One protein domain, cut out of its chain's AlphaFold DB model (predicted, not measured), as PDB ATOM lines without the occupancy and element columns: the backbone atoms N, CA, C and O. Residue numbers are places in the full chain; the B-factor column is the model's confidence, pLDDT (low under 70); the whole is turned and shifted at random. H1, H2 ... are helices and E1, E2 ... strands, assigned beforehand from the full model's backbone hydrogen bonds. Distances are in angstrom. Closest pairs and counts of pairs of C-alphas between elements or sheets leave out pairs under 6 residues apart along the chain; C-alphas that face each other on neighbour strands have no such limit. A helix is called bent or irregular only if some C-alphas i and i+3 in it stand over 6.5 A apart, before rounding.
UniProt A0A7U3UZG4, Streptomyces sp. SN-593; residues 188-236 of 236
ATOM      1  N   ALA A 188     -43.854  39.789 -11.035       73.56
ATOM      2  CA  ALA A 188     -43.225  41.081 -10.809       73.56
ATOM      3  C   ALA A 188     -42.670  41.597 -12.143       73.56
ATOM      4  O   ALA A 188     -41.662  41.108 -12.656       73.56
ATOM      5  N   VAL A 189     -43.372  42.567 -12.718       72.94
ATOM      6  CA  VAL A 189     -43.009  43.268 -13.950       72.94
ATOM      7  C   VAL A 189     -42.829  44.752 -13.639       72.94
ATOM      8  O   VAL A 189     -43.479  45.284 -12.743       72.94
ATOM      9  N   GLY A 190     -41.943  45.425 -14.369       78.56
ATOM     10  CA  GLY A 190     -41.647  46.850 -14.194       78.56
ATOM     11  C   GLY A 190     -40.174  47.150 -13.909       78.56
ATOM     12  O   GLY A 190     -39.367  46.257 -13.668       78.56
ATOM     13  N   GLY A 191     -39.811  48.429 -13.983       84.75
ATOM     14  CA  GLY A 191     -38.469  48.923 -13.674       84.75
ATOM     15  C   GLY A 191     -38.434  49.677 -12.346       84.75
ATOM     16  O   GLY A 191     -39.443  50.221 -11.907       84.75
ATOM     17  N   LEU A 192     -37.253  49.759 -11.731       90.00
ATOM     18  CA  LEU A 192     -37.006  50.611 -10.570       90.00
ATOM     19  C   LEU A 192     -36.229  51.853 -11.006       90.00
ATOM     20  O   LEU A 192     -35.150  51.749 -11.589       90.00
ATOM     21  N   ARG A 193     -36.746  53.027 -10.651       91.00
ATOM     22  CA  ARG A 193     -36.003  54.286 -10.691       91.00
ATOM     23  C   ARG A 193     -35.893  54.829  -9.275       91.00
ATOM     24  O   ARG A 193     -36.908  55.017  -8.614       91.00
ATOM     25  N   VAL A 194     -34.667  55.091  -8.833       92.81
ATOM     26  CA  VAL A 194     -34.401  55.713  -7.532       92.81
ATOM     27  C   VAL A 194     -33.941  57.143  -7.760       92.81
ATOM     28  O   VAL A 194     -33.126  57.418  -8.642       92.81
ATOM     29  N   VAL A 195     -34.493  58.059  -6.971       91.06
ATOM     30  CA  VAL A 195     -34.154  59.479  -6.997       91.06
ATOM     31  C   VAL A 195     -33.872  59.918  -5.565       91.06
ATOM     32  O   VAL A 195     -34.720  59.762  -4.689       91.06
ATOM     33  N   HIS A 196     -32.689  60.474  -5.316       89.88
ATOM     34  CA  HIS A 196     -32.320  61.070  -4.034       89.88
ATOM     35  C   HIS A 196     -32.207  62.582  -4.198       89.88
ATOM     36  O   HIS A 196     -31.382  63.065  -4.974       89.88
ATOM     37  N   SER A 197     -33.038  63.331  -3.468       84.69
ATOM     38  CA  SER A 197     -33.050  64.803  -3.506       84.69
ATOM     39  C   SER A 197     -33.115  65.360  -4.939       84.69
ATOM     40  O   SER A 197     -32.335  66.234  -5.313       84.69
ATOM     41  N   GLY A 198     -33.990  64.785  -5.770       83.81
ATOM     42  CA  GLY A 198     -34.178  65.183  -7.169       83.81
ATOM     43  C   GLY A 198     -33.134  64.658  -8.163       83.81
ATOM     44  O   GLY A 198     -33.243  64.939  -9.353       83.81
ATOM     45  N   ARG A 199     -32.133  63.883  -7.724       87.38
ATOM     46  CA  ARG A 199     -31.081  63.341  -8.599       87.38
ATOM     47  C   ARG A 199     -31.215  61.829  -8.772       87.38
ATOM     48  O   ARG A 199     -31.449  61.149  -7.770       87.38
ATOM     49  N   PRO A 200     -31.031  61.284  -9.991       90.69
ATOM     50  CA  PRO A 200     -30.962  59.843 -10.198       90.69
ATOM     51  C   PRO A 200     -29.939  59.195  -9.263       90.69
ATOM     52  O   PRO A 200     -28.836  59.711  -9.074       90.69
ATOM     53  N   ALA A 201     -30.319  58.068  -8.679       92.12
ATOM     54  CA  ALA A 201     -29.498  57.309  -7.751       92.12
ATOM     55  C   ALA A 201     -29.690  55.804  -7.974       92.12
ATOM     56  O   ALA A 201     -30.594  55.367  -8.689       92.12
ATOM     57  N   ALA A 202     -28.830  55.008  -7.343       91.31
ATOM     58  CA  ALA A 202     -29.036  53.576  -7.199       91.31
ATOM     59  C   ALA A 202     -29.803  53.280  -5.905       91.31
ATOM     60  O   ALA A 202     -29.753  54.057  -4.947       91.31
ATOM     61  N   LEU A 203     -30.474  52.128  -5.863       91.12
ATOM     62  CA  LEU A 203     -30.999  51.593  -4.610       91.12
ATOM     63  C   LEU A 203     -29.823  51.386  -3.635       91.12
ATOM     64  O   LEU A 203     -28.843  50.746  -4.025       91.12
ATOM     65  N   PRO A 204     -29.879  51.911  -2.396       91.81
ATOM     66  CA  PRO A 204     -28.808  51.708  -1.427       91.81
ATOM     67  C   PRO A 204     -28.530  50.219  -1.206       91.81
ATOM     68  O   PRO A 204     -29.464  49.440  -1.027       91.81
ATOM     69  N   ALA A 205     -27.254  49.825  -1.150       93.56
ATOM     70  CA  ALA A 205     -26.872  48.425  -0.943       93.56
ATOM     71  C   ALA A 205     -27.483  47.832   0.342       93.56
ATOM     72  O   ALA A 205     -27.905  46.679   0.350       93.56
ATOM     73  N   ALA A 206     -27.617  48.646   1.396       94.62
ATOM     74  CA  ALA A 206     -28.265  48.261   2.649       94.62
ATOM     75  C   ALA A 206     -29.722  47.795   2.463       94.62
ATOM     76  O   ALA A 206     -30.173  46.905   3.179       94.62
ATOM     77  N   ALA A 207     -30.452  48.317   1.469       93.75
ATOM     78  CA  ALA A 207     -31.823  47.884   1.198       93.75
ATOM     79  C   ALA A 207     -31.894  46.397   0.803       93.75
ATOM     80  O   ALA A 207     -32.877  45.725   1.106       93.75
ATOM     81  N   LEU A 208     -30.838  45.856   0.181       95.06
ATOM     82  CA  LEU A 208     -30.767  44.452  -0.238       95.06
ATOM     83  C   LEU A 208     -30.618  43.475   0.943       95.06
ATOM     84  O   LEU A 208     -30.821  42.270   0.772       95.06
ATOM     85  N   ALA A 209     -30.333  43.975   2.151       95.62
ATOM     86  CA  ALA A 209     -30.398  43.173   3.370       95.62
ATOM     87  C   ALA A 209     -31.843  42.757   3.714       95.62
ATOM     88  O   ALA A 209     -32.058  41.730   4.362       95.62
ATOM     89  N   TYR A 210     -32.843  43.488   3.215       95.44
ATOM     90  CA  TYR A 210     -34.265  43.260   3.485       95.44
ATOM     91  C   TYR A 210     -34.962  42.560   2.314       95.44
ATOM     92  O   TYR A 210     -34.571  42.712   1.153       95.44
ATOM     93  N   ALA A 211     -35.990  41.762   2.615       92.38
ATOM     94  CA  ALA A 211     -36.710  40.988   1.602       92.38
ATOM     95  C   ALA A 211     -37.398  41.903   0.582       92.38
ATOM     96  O   ALA A 211     -37.349  41.648  -0.619       92.38
ATOM     97  N   GLU A 212     -37.952  43.011   1.060       91.38
ATOM     98  CA  GLU A 212     -38.630  44.042   0.287       91.38
ATOM     99  C   GLU A 212     -37.669  44.715  -0.698       91.38
ATOM    100  O   GLU A 212     -37.982  44.845  -1.881       91.38
ATOM    101  N   GLY A 213     -36.463  45.080  -0.246       92.19
ATOM    102  CA  GLY A 213     -35.451  45.678  -1.119       92.19
ATOM    103  C   GLY A 213     -34.976  44.712  -2.204       92.19
ATOM    104  O   GLY A 213     -34.845  45.111  -3.364       92.19
ATOM    105  N   ARG A 214     -34.800  43.425  -1.870       91.69
ATOM    106  CA  ARG A 214     -34.499  42.381  -2.868       91.69
ATOM    107  C   ARG A 214     -35.640  42.182  -3.861       91.69
ATOM    108  O   ARG A 214     -35.369  42.060  -5.052       91.69
ATOM    109  N   ALA A 215     -36.891  42.180  -3.401       88.00
ATOM    110  CA  ALA A 215     -38.060  41.989  -4.258       88.00
ATOM    111  C   ALA A 215     -38.178  43.100  -5.313       88.00
ATOM    112  O   ALA A 215     -38.327  42.814  -6.503       88.00
ATOM    113  N   VAL A 216     -38.028  44.363  -4.900       87.19
ATOM    114  CA  VAL A 216     -38.091  45.510  -5.820       87.19
ATOM    115  C   VAL A 216     -36.891  45.521  -6.780       87.19
ATOM    116  O   VAL A 216     -37.049  45.842  -7.959       87.19
ATOM    117  N   HIS A 217     -35.701  45.124  -6.318       86.31
ATOM    118  CA  HIS A 217     -34.519  45.016  -7.178       86.31
ATOM    119  C   HIS A 217     -34.649  43.896  -8.227       86.31
ATOM    120  O   HIS A 217     -34.362  44.115  -9.403       86.31
ATOM    121  N   ALA A 218     -35.126  42.715  -7.824       81.00
ATOM    122  CA  ALA A 218     -35.304  41.573  -8.717       81.00
ATOM    123  C   ALA A 218     -36.354  41.850  -9.805       81.00
ATOM    124  O   ALA A 218     -36.096  41.586 -10.978       81.00
ATOM    125  N   GLY A 219     -37.498  42.449  -9.442       74.50
ATOM    126  CA  GLY A 219     -38.525  42.843 -10.417       74.50
ATOM    127  C   GLY A 219     -37.986  43.806 -11.483       74.50
ATOM    128  O   GLY A 219     -38.254  43.632 -12.673       74.50
ATOM    129  N   ALA A 220     -37.137  44.755 -11.074       73.62
ATOM    130  CA  ALA A 220     -36.481  45.685 -11.990       73.62
ATOM    131  C   ALA A 220     -35.513  44.995 -12.966       73.62
ATOM    132  O   ALA A 220     -35.490  45.324 -14.155       73.62
ATOM    133  N   ALA A 221     -34.732  44.024 -12.481       63.47
ATOM    134  CA  ALA A 221     -33.765  43.288 -13.293       63.47
ATOM    135  C   ALA A 221     -34.439  42.407 -14.364       63.47
ATOM    136  O   ALA A 221     -33.973  42.357 -15.503       63.47
ATOM    137  N   VAL A 222     -35.567  41.763 -14.033       59.81
ATOM    138  CA  VAL A 222     -36.333  40.915 -14.968       59.81
ATOM    139  C   VAL A 222     -36.831  41.716 -16.176       59.81
ATOM    140  O   VAL A 222     -36.759  41.246 -17.312       59.81
ATOM    141  N   THR A 223     -37.294  42.945 -15.959       57.09
ATOM    142  CA  THR A 223     -37.786  43.809 -17.042       57.09
ATOM    143  C   THR A 223     -36.654  44.318 -17.932       57.09
ATOM    144  O   THR A 223     -36.801  44.332 -19.154       57.09
ATOM    145  N   ALA A 224     -35.502  44.665 -17.347       58.44
ATOM    146  CA  ALA A 224     -34.323  45.072 -18.111       58.44
ATOM    147  C   ALA A 224     -33.833  43.951 -19.047       58.44
ATOM    148  O   ALA A 224     -33.570  44.206 -20.221       58.44
ATOM    149  N   ALA A 225     -33.801  42.702 -18.565       53.25
ATOM    150  CA  ALA A 225     -33.404  41.543 -19.367       53.25
ATOM    151  C   ALA A 225     -34.377  41.251 -20.529       53.25
ATOM    152  O   ALA A 225     -33.946  40.894 -21.629       53.25
ATOM    153  N   ARG A 226     -35.687  41.445 -20.319       55.81
ATOM    154  CA  ARG A 226     -36.709  41.282 -21.373       55.81
ATOM    155  C   ARG A 226     -36.587  42.343 -22.468       55.81
ATOM    156  O   ARG A 226     -36.632  41.989 -23.642       55.81
ATOM    157  N   ALA A 227     -36.329  43.599 -22.098       55.66
ATOM    158  CA  ALA A 227     -36.103  44.683 -23.058       55.66
ATOM    159  C   ALA A 227     -34.857  44.452 -23.938       55.66
ATOM    160  O   ALA A 227     -34.843  44.839 -25.103       55.66
ATOM    161  N   THR A 228     -33.820  43.787 -23.413       56.22
ATOM    162  CA  THR A 228     -32.620  43.428 -24.192       56.22
ATOM    163  C   THR A 228     -32.789  42.178 -25.065       56.22
ATOM    164  O   THR A 228     -32.040  42.007 -26.022       56.22
ATOM    165  N   GLY A 229     -33.762  41.308 -24.766       46.12
ATOM    166  CA  GLY A 229     -34.002  40.052 -25.491       46.12
ATOM    167  C   GLY A 229     -34.899  40.180 -26.729       46.12
ATOM    168  O   GLY A 229     -34.756  39.400 -27.667       46.12
ATOM    169  N   GLU A 230     -35.783  41.180 -26.785       48.41
ATOM    170  CA  GLU A 230     -36.676  41.410 -27.940       48.41
ATOM    171  C   GLU A 230     -35.972  42.055 -29.155       48.41
ATOM    172  O   GLU A 230     -36.538  42.103 -30.246       48.41
ATOM    173  N   GLY A 231     -34.709  42.482 -29.019       42.12
ATOM    174  CA  GLY A 231     -33.912  43.075 -30.103       42.12
ATOM    175  C   GLY A 231     -33.201  42.085 -31.041       42.12
ATOM    176  O   GLY A 231     -32.674  42.505 -32.067       42.12
ATOM    177  N   ALA A 232     -33.173  40.784 -30.731       45.41
ATOM    178  CA  ALA A 232     -32.391  39.791 -31.487       45.41
ATOM    179  C   ALA A 232     -33.209  38.967 -32.508       45.41
ATOM    180  O   ALA A 232     -32.692  38.019 -33.099       45.41
ATOM    181  N   GLY A 233     -34.488  39.298 -32.719       44.22
ATOM    182  CA  GLY A 233     -35.452  38.406 -33.371       44.22
ATOM    183  C   GLY A 233     -36.193  38.953 -34.591       44.22
ATOM    184  O   GLY A 233     -37.326  38.539 -34.798       44.22
ATOM    185  N   ARG A 234     -35.624  39.861 -35.398       44.47
ATOM    186  CA  ARG A 234     -36.152  40.173 -36.747       44.47
ATOM    187  C   ARG A 234     -35.030  40.499 -37.738       44.47
ATOM    188  O   ARG A 234     -34.735  41.656 -38.001       44.47
ATOM    189  N   ALA A 235     -34.455  39.448 -38.314       41.28
ATOM    190  CA  ALA A 235     -33.813  39.489 -39.621       41.28
ATOM    191  C   ALA A 235     -34.169  38.194 -40.369       41.28
ATOM    192  O   ALA A 235     -33.642  37.122 -40.067       41.28
ATOM    193  N   ARG A 236     -35.121  38.297 -41.294       40.78
ATOM    194  CA  ARG A 236     -35.262  37.445 -42.477       40.78
ATOM    195  C   ARG A 236     -35.662  38.347 -43.628       40.78
ATOM    196  O   ARG A 236     -36.477  39.261 -43.364       40.78
TER     197      ARG A 236
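Overview. This is residues 188 to 236 of the 236 residues of a protein of Streptomyces sp. SN-593 (UniProt A0A7U3UZG4). One long helix, H2, makes the longest axis; at its first end the short helix H1 turns a corner, and a small two-strand hairpin, E1 and E2, sits away from H2, joined to H1 by a tight link. The first printed residues run from beside H2 out to the hairpin, and residues 227 to 236, of which 227 to 232 belong to H2, stick out free at the other end. The printed part has 49 residues with two named strands and then two named helices, in the order E1, E2, H1, H2; the sheet is E1 - E2, antiparallel, and the class is mostly helix. The whole is only just loose, close to extended, with a radius of gyration of the C-alphas of 14.1 A, and it is elongated, spanning 46 by 26 by 15 A.

Arrangement. Start at Ala 188 and go along to strand E1, residues 194 to 196, and strand E2, residues 199 to 201. They form a hairpin of antiparallel neighbours, with 128 degrees between their directions. The C-alphas of Val 195 and Pro 200 face each other at 4.5 A; look across the pair for N 196 and O 199 at 2.8 A and N 201 and O 194 at 2.9 A, both within hydrogen-bond range. Next comes helix H1, residues 205 to 209, and then helix H2, residues 211 to 232. H1 and H2 touch only at the corner by their link, with 4 pairs of C-alphas within 8 A; the closest C-alphas are those of Ala 207 and Gly 213, 4.8 A apart. H2 touches H1 with residues 213 to 217 alone. E1 is apart from H1 and from H2, and E2 is apart from H2. In H1, 0 of 1 O i to N i+4 pairs and 2 of 2 O i to N i+3 pairs are within hydrogen-bond range; in H2, 16 of 18 O i to N i+4 pairs are.

Along the chain. Find C-alpha 194 at (-34.401, 55.713, -7.532); from there E1 runs 6.7 A to His 196. E2 runs from Arg 199 to Ala 201, 6.3 A. H1 begins at C-alpha 205, at (-26.872, 48.425, -0.943), and covers 7.7 A to Ala 209. H2 runs 33.4 A from Ala 211 to C-alpha 232 at (-32.391, 39.791, -31.487). It is neither bent nor irregular, but only just: C-alphas 229 and 232 are 6.2 A apart.

Size, cuts and confidence. The two C-alphas farthest apart are those of Ser 197 and Arg 236, 47.7 A. Without the free residues 227 to 236, the body has 39 residues and spans 29 by 21 by 11 A. The printed part has no cut, it ends at the chain's last residue, and its three links between named elements are tight. Read the B-factor column for the model's confidence: the mean pLDDT of the printed part is 75.8, and residues 221 to 236 are under 70.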